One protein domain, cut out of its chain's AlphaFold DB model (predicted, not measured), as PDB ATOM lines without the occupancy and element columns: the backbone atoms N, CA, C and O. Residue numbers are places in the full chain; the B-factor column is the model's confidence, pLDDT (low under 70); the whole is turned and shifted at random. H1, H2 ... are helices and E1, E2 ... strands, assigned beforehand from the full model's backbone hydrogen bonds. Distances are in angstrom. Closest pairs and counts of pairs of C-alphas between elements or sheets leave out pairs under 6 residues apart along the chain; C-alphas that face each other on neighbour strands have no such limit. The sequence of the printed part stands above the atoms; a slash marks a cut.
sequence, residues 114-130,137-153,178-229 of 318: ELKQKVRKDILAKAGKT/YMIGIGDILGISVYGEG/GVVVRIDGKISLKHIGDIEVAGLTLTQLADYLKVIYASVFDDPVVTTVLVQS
ATOM      1  N   GLU A 114      92.197 261.970 283.758       81.56
ATOM      2  CA  GLU A 114      91.327 262.919 284.459       81.56
ATOM      3  C   GLU A 114      92.010 263.588 285.667       81.56
ATOM      4  O   GLU A 114      91.838 264.788 285.891       81.56
ATOM      5  N   LEU A 115      92.818 262.840 286.428       80.00
ATOM      6  CA  LEU A 115      93.605 263.375 287.541       80.00
ATOM      7  C   LEU A 115      94.663 264.345 287.012       80.00
ATOM      8  O   LEU A 115      94.761 265.467 287.508       80.00
ATOM      9  N   LYS A 116      95.389 263.953 285.958       81.38
ATOM     10  CA  LYS A 116      96.398 264.799 285.304       81.38
ATOM     11  C   LYS A 116      95.805 266.137 284.856       81.38
ATOM     12  O   LYS A 116      96.398 267.184 285.125       81.38
ATOM     13  N   GLN A 117      94.625 266.127 284.235       82.69
ATOM     14  CA  GLN A 117      93.946 267.350 283.794       82.69
ATOM     15  C   GLN A 117      93.433 268.204 284.955       82.69
ATOM     16  O   GLN A 117      93.511 269.433 284.899       82.69
ATOM     17  N   LYS A 118      92.894 267.573 286.003       85.31
ATOM     18  CA  LYS A 118      92.387 268.284 287.179       85.31
ATOM     19  C   LYS A 118      93.513 269.009 287.912       85.31
ATOM     20  O   LYS A 118      93.412 270.214 288.121       85.31
ATOM     21  N   VAL A 119      94.606 268.305 288.208       81.50
ATOM     22  CA  VAL A 119      95.754 268.888 288.915       81.50
ATOM     23  C   VAL A 119      96.370 270.021 288.092       81.50
ATOM     24  O   VAL A 119      96.668 271.077 288.643       81.50
ATOM     25  N   ARG A 120      96.471 269.874 286.762       81.50
ATOM     26  CA  ARG A 120      96.936 270.966 285.895       81.50
ATOM     27  C   ARG A 120      96.070 272.221 286.027       81.50
ATOM     28  O   ARG A 120      96.603 273.320 286.162       81.50
ATOM     29  N   LYS A 121      94.742 272.073 285.984       83.69
ATOM     30  CA  LYS A 121      93.814 273.205 286.146       83.69
ATOM     31  C   LYS A 121      93.969 273.862 287.514       83.69
ATOM     32  O   LYS A 121      93.985 275.087 287.587       83.69
ATOM     33  N   ASP A 122      94.132 273.065 288.566       83.06
ATOM     34  CA  ASP A 122      94.312 273.565 289.928       83.06
ATOM     35  C   ASP A 122      95.630 274.353 290.075       83.06
ATOM     36  O   ASP A 122      95.641 275.429 290.678       83.06
ATOM     37  N   ILE A 123      96.722 273.881 289.460       83.00
ATOM     38  CA  ILE A 123      98.031 274.560 289.471       83.00
ATOM     39  C   ILE A 123      97.987 275.868 288.679       83.00
ATOM     40  O   ILE A 123      98.425 276.901 289.186       83.00
ATOM     41  N   LEU A 124      97.395 275.866 287.482       79.12
ATOM     42  CA  LEU A 124      97.217 277.086 286.689       79.12
ATOM     43  C   LEU A 124      96.315 278.108 287.408       79.12
ATOM     44  O   LEU A 124      96.594 279.306 287.399       79.12
ATOM     45  N   ALA A 125      95.264 277.648 288.095       77.94
ATOM     46  CA  ALA A 125      94.396 278.513 288.894       77.94
ATOM     47  C   ALA A 125      95.098 279.079 290.145       77.94
ATOM     48  O   ALA A 125      94.802 280.201 290.563       77.94
ATOM     49  N   LYS A 126      96.030 278.325 290.745       74.38
ATOM     50  CA  LYS A 126      96.886 278.777 291.857       74.38
ATOM     51  C   LYS A 126      97.926 279.800 291.381       74.38
ATOM     52  O   LYS A 126      98.160 280.788 292.080       74.38
ATOM     53  N   ALA A 127      98.482 279.612 290.184       63.44
ATOM     54  CA  ALA A 127      99.428 280.540 289.565       63.44
ATOM     55  C   ALA A 127      98.813 281.934 289.360       63.44
ATOM     56  O   ALA A 127      99.408 282.924 289.759       63.44
ATOM     57  N   GLY A 128      97.567 282.018 288.878       59.34
ATOM     58  CA  GLY A 128      96.869 283.303 288.712       59.34
ATOM     59  C   GLY A 128      96.591 284.076 290.013       59.34
ATOM     60  O   GLY A 128      96.248 285.254 289.956       59.34
ATOM     61  N   LYS A 129      96.723 283.442 291.187       58.56
ATOM     62  CA  LYS A 129      96.546 284.084 292.505       58.56
ATOM     63  C   LYS A 129      97.861 284.499 293.158       58.56
ATOM     64  O   LYS A 129      97.856 285.351 294.042       58.56
ATOM     65  N   THR A 130      98.965 283.889 292.743       53.53
ATOM     66  CA  THR A 130     100.300 284.191 293.253       53.53
ATOM     67  C   THR A 130     100.906 285.149 292.242       53.53
ATOM     68  O   THR A 130     101.445 284.716 291.233       53.53
ATOM     69  N   TYR A 137     110.543 281.211 283.947       84.31
ATOM     70  CA  TYR A 137     110.735 280.473 282.714       84.31
ATOM     71  C   TYR A 137     109.546 279.538 282.484       84.31
ATOM     72  O   TYR A 137     109.282 278.623 283.265       84.31
ATOM     73  N   MET A 138     108.835 279.766 281.382       88.12
ATOM     74  CA  MET A 138     107.775 278.883 280.912       88.12
ATOM     75  C   MET A 138     108.376 277.858 279.968       88.12
ATOM     76  O   MET A 138     108.997 278.233 278.970       88.12
ATOM     77  N   ILE A 139     108.134 276.591 280.284       90.62
ATOM     78  CA  ILE A 139     108.598 275.446 279.511       90.62
ATOM     79  C   ILE A 139     107.903 275.449 278.152       90.62
ATOM     80  O   ILE A 139     106.670 275.485 278.062       90.62
ATOM     81  N   GLY A 140     108.698 275.384 277.094       91.19
ATOM     82  CA  GLY A 140     108.243 275.263 275.724       91.19
ATOM     83  C   GLY A 140     108.638 273.936 275.083       91.19
ATOM     84  O   GLY A 140     109.230 273.037 275.681       91.19
ATOM     85  N   ILE A 141     108.252 273.802 273.821       92.19
ATOM     86  CA  ILE A 141     108.504 272.603 273.026       92.19
ATOM     87  C   ILE A 141     110.000 272.501 272.701       92.19
ATOM     88  O   ILE A 141     110.628 273.486 272.315       92.19
ATOM     89  N   GLY A 142     110.555 271.293 272.810       89.56
ATOM     90  CA  GLY A 142     111.956 270.997 272.511       89.56
ATOM     91  C   GLY A 142     112.923 271.210 273.675       89.56
ATOM     92  O   GLY A 142     114.084 270.816 273.546       89.56
ATOM     93  N   ASP A 143     112.473 271.796 274.790       91.56
ATOM     94  CA  ASP A 143     113.302 272.012 275.982       91.56
ATOM     95  C   ASP A 143     113.796 270.706 276.585       91.56
ATOM     96  O   ASP A 143     113.141 269.666 276.490       91.56
ATOM     97  N   ILE A 144     114.962 270.776 277.224       89.88
ATOM     98  CA  ILE A 144     115.559 269.639 277.918       89.88
ATOM     99  C   ILE A 144     115.458 269.894 279.415       89.88
ATOM    100  O   ILE A 144     116.037 270.847 279.942       89.88
ATOM    101  N   LEU A 145     114.717 269.026 280.099       89.62
ATOM    102  CA  LEU A 145     114.452 269.128 281.528       89.62
ATOM    103  C   LEU A 145     115.182 268.020 282.285       89.62
ATOM    104  O   LEU A 145     115.057 266.841 281.963       89.62
ATOM    105  N   GLY A 146     115.916 268.390 283.327       88.06
ATOM    106  CA  GLY A 146     116.466 267.468 284.310       88.06
ATOM    107  C   GLY A 146     115.434 267.238 285.406       88.06
ATOM    108  O   GLY A 146     115.127 268.154 286.166       88.06
ATOM    109  N   ILE A 147     114.879 266.030 285.477       86.75
ATOM    110  CA  ILE A 147     113.885 265.660 286.489       86.75
ATOM    111  C   ILE A 147     114.513 264.609 287.394       86.75
ATOM    112  O   ILE A 147     114.866 263.524 286.937       86.75
ATOM    113  N   SER A 148     114.646 264.942 288.675       84.75
ATOM    114  CA  SER A 148     115.099 264.020 289.717       84.75
ATOM    115  C   SER A 148     113.951 263.776 290.689       84.75
ATOM    116  O   SER A 148     113.378 264.729 291.218       84.75
ATOM    117  N   VAL A 149     113.594 262.511 290.895       82.81
ATOM    118  CA  VAL A 149     112.556 262.094 291.843       82.81
ATOM    119  C   VAL A 149     113.238 261.264 292.916       82.81
ATOM    120  O   VAL A 149     113.801 260.219 292.605       82.81
ATOM    121  N   TYR A 150     113.188 261.736 294.156       81.38
ATOM    122  CA  TYR A 150     113.702 261.024 295.318       81.38
ATOM    123  C   TYR A 150     112.515 260.501 296.130       81.38
ATOM    124  O   TYR A 150     111.634 261.276 296.508       81.38
ATOM    125  N   GLY A 151     112.478 259.192 296.373       70.25
ATOM    126  CA  GLY A 151     111.613 258.584 297.388       70.25
ATOM    127  C   GLY A 151     112.407 258.336 298.670       70.25
ATOM    128  O   GLY A 151     113.630 258.179 298.609       70.25
ATOM    129  N   GLU A 152     111.736 258.281 299.824       52.34
ATOM    130  CA  GLU A 152     112.355 257.791 301.064       52.34
ATOM    131  C   GLU A 152     112.924 256.376 300.824       52.34
ATOM    132  O   GLU A 152     112.194 255.395 300.722       52.34
ATOM    133  N   GLY A 153     114.245 256.284 300.651       52.06
ATOM    134  CA  GLY A 153     114.959 255.048 300.307       52.06
ATOM    135  C   GLY A 153     116.210 255.291 299.461       52.06
ATOM    136  O   GLY A 153     117.236 254.654 299.692       52.06
ATOM    137  N   GLY A 178     118.505 264.181 280.528       74.88
ATOM    138  CA  GLY A 178     117.467 265.177 280.399       74.88
ATOM    139  C   GLY A 178     116.332 264.601 279.571       74.88
ATOM    140  O   GLY A 178     116.555 263.898 278.583       74.88
ATOM    141  N   VAL A 179     115.104 264.882 279.981       86.75
ATOM    142  CA  VAL A 179     113.906 264.503 279.242       86.75
ATOM    143  C   VAL A 179     113.558 265.649 278.304       86.75
ATOM    144  O   VAL A 179     113.396 266.790 278.738       86.75
ATOM    145  N   VAL A 180     113.464 265.346 277.012       90.56
ATOM    146  CA  VAL A 180     113.105 266.325 275.980       90.56
ATOM    147  C   VAL A 180     111.589 266.505 275.946       90.56
ATOM    148  O   VAL A 180     110.842 265.522 275.909       90.56
ATOM    149  N   VAL A 181     111.131 267.755 275.909       92.06
ATOM    150  CA  VAL A 181     109.724 268.093 275.668       92.06
ATOM    151  C   VAL A 181     109.399 267.833 274.200       92.06
ATOM    152  O   VAL A 181     109.944 268.470 273.295       92.06
ATOM    153  N   ARG A 182     108.498 266.883 273.956       92.44
ATOM    154  CA  ARG A 182     108.057 266.488 272.616       92.44
ATOM    155  C   ARG A 182     107.233 267.590 271.941       92.44
ATOM    156  O   ARG A 182     106.759 268.527 272.579       92.44
ATOM    157  N   ILE A 183     107.017 267.445 270.631       92.12
ATOM    158  CA  ILE A 183     106.237 268.385 269.800       92.12
ATOM    159  C   ILE A 183     104.773 268.545 270.232       92.12
ATOM    160  O   ILE A 183     104.155 269.564 269.947       92.12
ATOM    161  N   ASP A 184     104.223 267.552 270.929       92.19
ATOM    162  CA  ASP A 184     102.890 267.583 271.533       92.19
ATOM    163  C   ASP A 184     102.881 268.257 272.917       92.19
ATOM    164  O   ASP A 184     101.860 268.243 273.602       92.19
ATOM    165  N   GLY A 185     104.012 268.831 273.347       90.12
ATOM    166  CA  GLY A 185     104.164 269.502 274.637       90.12
ATOM    167  C   GLY A 185     104.240 268.545 275.827       90.12
ATOM    168  O   GLY A 185     104.065 268.980 276.972       90.12
ATOM    169  N   LYS A 186     104.470 267.249 275.574       91.50
ATOM    170  CA  LYS A 186     104.522 266.206 276.600       91.50
ATOM    171  C   LYS A 186     105.942 265.719 276.871       91.50
ATOM    172  O   LYS A 186     106.812 265.762 276.005       91.50
ATOM    173  N   ILE A 187     106.150 265.201 278.073       90.44
ATOM    174  CA  ILE A 187     107.339 264.442 278.461       90.44
ATOM    175  C   ILE A 187     106.934 263.018 278.817       90.44
ATOM    176  O   ILE A 187     105.865 262.796 279.385       90.44
ATOM    177  N   SER A 188     107.798 262.063 278.495       86.19
ATOM    178  CA  SER A 188     107.597 260.655 278.828       86.19
ATOM    179  C   SER A 188     108.431 260.319 280.059       86.19
ATOM    180  O   SER A 188     109.660 260.371 280.014       86.19
ATOM    181  N   LEU A 189     107.764 259.991 281.164       84.50
ATOM    182  CA  LEU A 189     108.408 259.633 282.424       84.50
ATOM    183  C   LEU A 189     108.186 258.160 282.762       84.50
ATOM    184  O   LEU A 189     107.143 257.570 282.467       84.50
ATOM    185  N   LYS A 190     109.174 257.557 283.426       78.31
ATOM    186  CA  LYS A 190     109.069 256.182 283.918       78.31
ATOM    187  C   LYS A 190     107.939 256.093 284.956       78.31
ATOM    188  O   LYS A 190     107.742 257.016 285.736       78.31
ATOM    189  N   HIS A 191     107.201 254.983 284.966       79.44
ATOM    190  CA  HIS A 191     106.081 254.681 285.880       79.44
ATOM    191  C   HIS A 191     104.783 255.492 285.689       79.44
ATOM    192  O   HIS A 191     103.714 254.945 285.942       79.44
ATOM    193  N   ILE A 192     104.836 256.733 285.194       78.19
ATOM    194  CA  ILE A 192     103.641 257.585 284.989       78.19
ATOM    195  C   ILE A 192     103.249 257.718 283.505       78.19
ATOM    196  O   ILE A 192     102.091 258.006 283.182       78.19
ATOM    197  N   GLY A 193     104.191 257.481 282.590       85.75
ATOM    198  CA  GLY A 193     103.979 257.638 281.154       85.75
ATOM    199  C   GLY A 193     104.023 259.102 280.721       85.75
ATOM    200  O   GLY A 193     104.820 259.887 281.235       85.75
ATOM    201  N   ASP A 194     103.181 259.457 279.750       88.19
ATOM    202  CA  ASP A 194     103.193 260.780 279.129       88.19
ATOM    203  C   ASP A 194     102.457 261.821 279.986       88.19
ATOM    204  O   ASP A 194     101.351 261.585 280.487       88.19
ATOM    205  N   ILE A 195     103.073 262.993 280.139       88.25
ATOM    206  CA  ILE A 195     102.568 264.108 280.945       88.25
ATOM    207  C   ILE A 195     102.738 265.406 280.162       88.25
ATOM    208  O   ILE A 195     103.786 265.639 279.570       88.25
ATOM    209  N   GLU A 196     101.722 266.264 280.169       91.00
ATOM    210  CA  GLU A 196     101.761 267.554 279.480       91.00
ATOM    211  C   GLU A 196     102.421 268.631 280.346       91.00
ATOM    212  O   GLU A 196     102.006 268.855 281.484       91.00
ATOM    213  N   VAL A 197     103.448 269.291 279.806       90.19
ATOM    214  CA  VAL A 197     104.294 270.239 280.557       90.19
ATOM    215  C   VAL A 197     104.456 271.593 279.885       90.19
ATOM    216  O   VAL A 197     104.864 272.552 280.538       90.19
ATOM    217  N   ALA A 198     104.115 271.698 278.599       89.88
ATOM    218  CA  ALA A 198     104.189 272.956 277.872       89.88
ATOM    219  C   ALA A 198     103.321 274.041 278.538       89.88
ATOM    220  O   ALA A 198     102.146 273.823 278.857       89.88
ATOM    221  N   GLY A 199     103.913 275.220 278.738       88.31
ATOM    222  CA  GLY A 199     103.280 276.375 279.371       88.31
ATOM    223  C   GLY A 199     103.261 276.353 280.904       88.31
ATOM    224  O   GLY A 199     102.713 277.277 281.496       88.31
ATOM    225  N   LEU A 200     103.832 275.333 281.553       89.56
ATOM    226  CA  LEU A 200     104.066 275.342 283.000       89.56
ATOM    227  C   LEU A 200     105.417 275.992 283.318       89.56
ATOM    228  O   LEU A 200     106.349 275.933 282.513       89.56
ATOM    229  N   THR A 201     105.538 276.580 284.507       91.44
ATOM    230  CA  THR A 201     106.851 276.961 285.052       91.44
ATOM    231  C   THR A 201     107.545 275.759 285.688       91.44
ATOM    232  O   THR A 201     106.907 274.742 285.977       91.44
ATOM    233  N   LEU A 202     108.854 275.854 285.939       88.81
ATOM    234  CA  LEU A 202     109.619 274.766 286.569       88.81
ATOM    235  C   LEU A 202     109.049 274.384 287.944       88.81
ATOM    236  O   LEU A 202     108.898 273.197 288.240       88.81
ATOM    237  N   THR A 203     108.661 275.385 288.739       89.69
ATOM    238  CA  THR A 203     108.046 275.207 290.061       89.69
ATOM    239  C   THR A 203     106.667 274.558 289.958       89.69
ATOM    240  O   THR A 203     106.359 273.617 290.685       89.69
ATOM    241  N   GLN A 204     105.844 275.012 289.007       90.50
ATOM    242  CA  GLN A 204     104.530 274.416 288.750       90.50
ATOM    243  C   GLN A 204     104.650 272.964 288.290       90.50
ATOM    244  O   GLN A 204     103.845 272.125 288.688       90.50
ATOM    245  N   LEU A 205     105.660 272.657 287.475       90.69
ATOM    246  CA  LEU A 205     105.944 271.295 287.055       90.69
ATOM    247  C   LEU A 205     106.369 270.417 288.240       90.69
ATOM    248  O   LEU A 205     105.910 269.283 288.330       90.69
ATOM    249  N   ALA A 206     107.199 270.920 289.157       89.38
ATOM    250  CA  ALA A 206     107.589 270.174 290.355       89.38
ATOM    251  C   ALA A 206     106.372 269.836 291.235       89.38
ATOM    252  O   ALA A 206     106.174 268.670 291.583       89.38
ATOM    253  N   ASP A 207     105.511 270.825 291.505       90.44
ATOM    254  CA  ASP A 207     104.243 270.637 292.225       90.44
ATOM    255  C   ASP A 207     103.343 269.616 291.505       90.44
ATOM    256  O   ASP A 207     102.754 268.732 292.131       90.44
ATOM    257  N   TYR A 208     103.261 269.709 290.174       90.00
ATOM    258  CA  TYR A 208     102.459 268.812 289.348       90.00
ATOM    259  C   TYR A 208     102.942 267.367 289.434       90.00
ATOM    260  O   TYR A 208     102.157 266.457 289.707       90.00
ATOM    261  N   LEU A 209     104.244 267.162 289.249       89.38
ATOM    262  CA  LEU A 209     104.863 265.848 289.321       89.38
ATOM    263  C   LEU A 209     104.756 265.269 290.731       89.38
ATOM    264  O   LEU A 209     104.459 264.084 290.846       89.38
ATOM    265  N   LYS A 210     104.899 266.077 291.789       89.81
ATOM    266  CA  LYS A 210     104.738 265.608 293.171       89.81
ATOM    267  C   LYS A 210     103.375 264.941 293.390       89.81
ATOM    268  O   LYS A 210     103.317 263.848 293.946       89.81
ATOM    269  N   VAL A 211     102.289 265.550 292.908       89.94
ATOM    270  CA  VAL A 211     100.937 264.981 293.056       89.94
ATOM    271  C   VAL A 211     100.775 263.687 292.260       89.94
ATOM    272  O   VAL A 211     100.134 262.753 292.738       89.94
ATOM    273  N   ILE A 212     101.345 263.607 291.054       87.06
ATOM    274  CA  ILE A 212     101.188 262.408 290.223       87.06
ATOM    275  C   ILE A 212     102.052 261.254 290.754       87.06
ATOM    276  O   ILE A 212     101.567 260.124 290.860       87.06
ATOM    277  N   TYR A 213     103.297 261.529 291.154       86.88
ATOM    278  CA  TYR A 213     104.195 260.531 291.740       86.88
ATOM    279  C   TYR A 213     103.727 260.035 293.111       86.88
ATOM    280  O   TYR A 213     104.073 258.913 293.465       86.88
ATOM    281  N   ALA A 214     102.892 260.786 293.838       87.31
ATOM    282  CA  ALA A 214     102.309 260.334 295.106       87.31
ATOM    283  C   ALA A 214     101.387 259.103 294.961       87.31
ATOM    284  O   ALA A 214     101.025 258.482 295.953       87.31
ATOM    285  N   SER A 215     100.986 258.744 293.735       83.56
ATOM    286  CA  SER A 215     100.274 257.484 293.466       83.56
ATOM    287  C   SER A 215     101.194 256.260 293.377       83.56
ATOM    288  O   SER A 215     100.711 255.133 293.431       83.56
ATOM    289  N   VAL A 216     102.504 256.482 293.219       82.69
ATOM    290  CA  VAL A 216     103.519 255.441 292.996       82.69
ATOM    291  C   VAL A 216     104.493 255.342 294.174       82.69
ATOM    292  O   VAL A 216     104.909 254.241 294.521       82.69
ATOM    293  N   PHE A 217     104.851 256.476 294.778       83.38
ATOM    294  CA  PHE A 217     105.782 256.578 295.899       83.38
ATOM    295  C   PHE A 217     105.126 257.297 297.078       83.38
ATOM    296  O   PHE A 217     104.334 258.220 296.880       83.38
ATOM    297  N   ASP A 218     105.509 256.916 298.293       84.12
ATOM    298  CA  ASP A 218     105.138 257.628 299.513       84.12
ATOM    299  C   ASP A 218     106.013 258.895 299.658       84.12
ATOM    300  O   ASP A 218     107.237 258.814 299.594       84.12
ATOM    301  N   ASP A 219     105.373 260.067 299.769       84.25
ATOM    302  CA  ASP A 219     105.967 261.427 299.825       84.25
ATOM    303  C   ASP A 219     107.176 261.682 298.890       84.25
ATOM    304  O   ASP A 219     108.299 261.916 299.341       84.25
ATOM    305  N   PRO A 220     106.972 261.690 297.558       87.00
ATOM    306  CA  PRO A 220     108.055 261.940 296.618       87.00
ATOM    307  C   PRO A 220     108.550 263.391 296.699       87.00
ATOM    308  O   PRO A 220     107.769 264.351 296.633       87.00
ATOM    309  N   VAL A 221     109.873 263.555 296.733       86.50
ATOM    310  CA  VAL A 221     110.546 264.845 296.556       86.50
ATOM    311  C   VAL A 221     110.995 264.955 295.105       86.50
ATOM    312  O   VAL A 221     111.886 264.237 294.654       86.50
ATOM    313  N   VAL A 222     110.364 265.859 294.357       86.75
ATOM    314  CA  VAL A 222     110.675 266.088 292.942       86.75
ATOM    315  C   VAL A 222     111.458 267.386 292.792       86.75
ATOM    316  O   VAL A 222     111.035 268.435 293.269       86.75
ATOM    317  N   THR A 223     112.590 267.321 292.097       87.38
ATOM    318  CA  THR A 223     113.383 268.484 291.686       87.38
ATOM    319  C   THR A 223     113.409 268.566 290.166       87.38
ATOM    320  O   THR A 223     113.763 267.603 289.484       87.38
ATOM    321  N   THR A 224     113.030 269.728 289.641       87.88
ATOM    322  CA  THR A 224     113.022 270.040 288.210       87.88
ATOM    323  C   THR A 224     114.048 271.132 287.926       87.88
ATOM    324  O   THR A 224     114.092 272.157 288.603       87.88
ATOM    325  N   VAL A 225     114.897 270.913 286.925       89.25
ATOM    326  CA  VAL A 225     115.920 271.871 286.485       89.25
ATOM    327  C   VAL A 225     115.855 271.997 284.968       89.25
ATOM    328  O   VAL A 225     115.730 270.996 284.264       89.25
ATOM    329  N   LEU A 226     115.945 273.221 284.449       87.94
ATOM    330  CA  LEU A 226     116.127 273.442 283.017       87.94
ATOM    331  C   LEU A 226     117.585 273.143 282.654       87.94
ATOM    332  O   LEU A 226     118.489 273.822 283.131       87.94
ATOM    333  N   VAL A 227     117.810 272.120 281.829       87.25
ATOM    334  CA  VAL A 227     119.153 271.776 281.337       87.25
ATOM    335  C   VAL A 227     119.492 272.618 280.113       87.25
ATOM    336  O   VAL A 227     120.610 273.112 280.004       87.25
ATOM    337  N   GLN A 228     118.532 272.799 279.201       86.81
ATOM    338  CA  GLN A 228     118.727 273.588 277.986       86.81
ATOM    339  C   GLN A 228     117.406 274.194 277.493       86.81
ATOM    340  O   GLN A 228     116.414 273.471 277.335       86.81
ATOM    341  N   SER A 229     117.420 275.503 277.212       88.88
ATOM    342  CA  SER A 229     116.294 276.250 276.641       88.88
ATOM    343  C   SER A 229     116.306 276.173 275.112       88.88
ATOM    344  O   SER A 229     116.898 276.999 274.420       88.88
TER     345      SER A 229
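This is residues 114 to 130, 137 to 153 and 178 to 229 of the 318 residues of the protein "SLBB domain-containing protein" of Desulfobulbaceae bacterium (UniProt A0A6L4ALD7). Helix H2 lies in the middle, between H1 and the antiparallel strands E1 and E4, and of the hairpin of E2 and E3 it is E3 that is near H2, while E2 is apart from it. The 86 printed residues include named elements H1 E1 E2 E3 H2 E4 in order, a mixed class. The whole is compact, radius of gyration of the C-alphas 12.3 A, spanning 32 by 30 by 23 A.

H1, residues 114 to 127, touches H2, residues 202 to 213, opposite ways at a shallow tilt of 31 degrees, closest at C-alphas 123 and 204, 6.5 A. E1, residues 144 to 150, is antiparallel to E4, residues 221 to 228; N 146 and O 225 are 2.8 A apart. E2, residues 186 to 189, and E3, residues 193 to 196, form a hairpin; N 187 and O 195 are 2.8 A apart. H2 and E4 come closest at C-alphas 206 and 222, 5.7 A. Both helices have every O i to N i+4 pair within hydrogen-bond range.

H1 runs 20.1 A from C-alpha 114 at (91.327, 262.919, 284.459), E4 22.1 A to C-alpha 228 at (118.727, 273.588, 277.986).

Across the cuts, C-alphas 130 and 137 are 15.3 A apart, C-alphas 153 and 178 22.5 A. Residues 127 to 130 and 152 to 153 have pLDDT under 70.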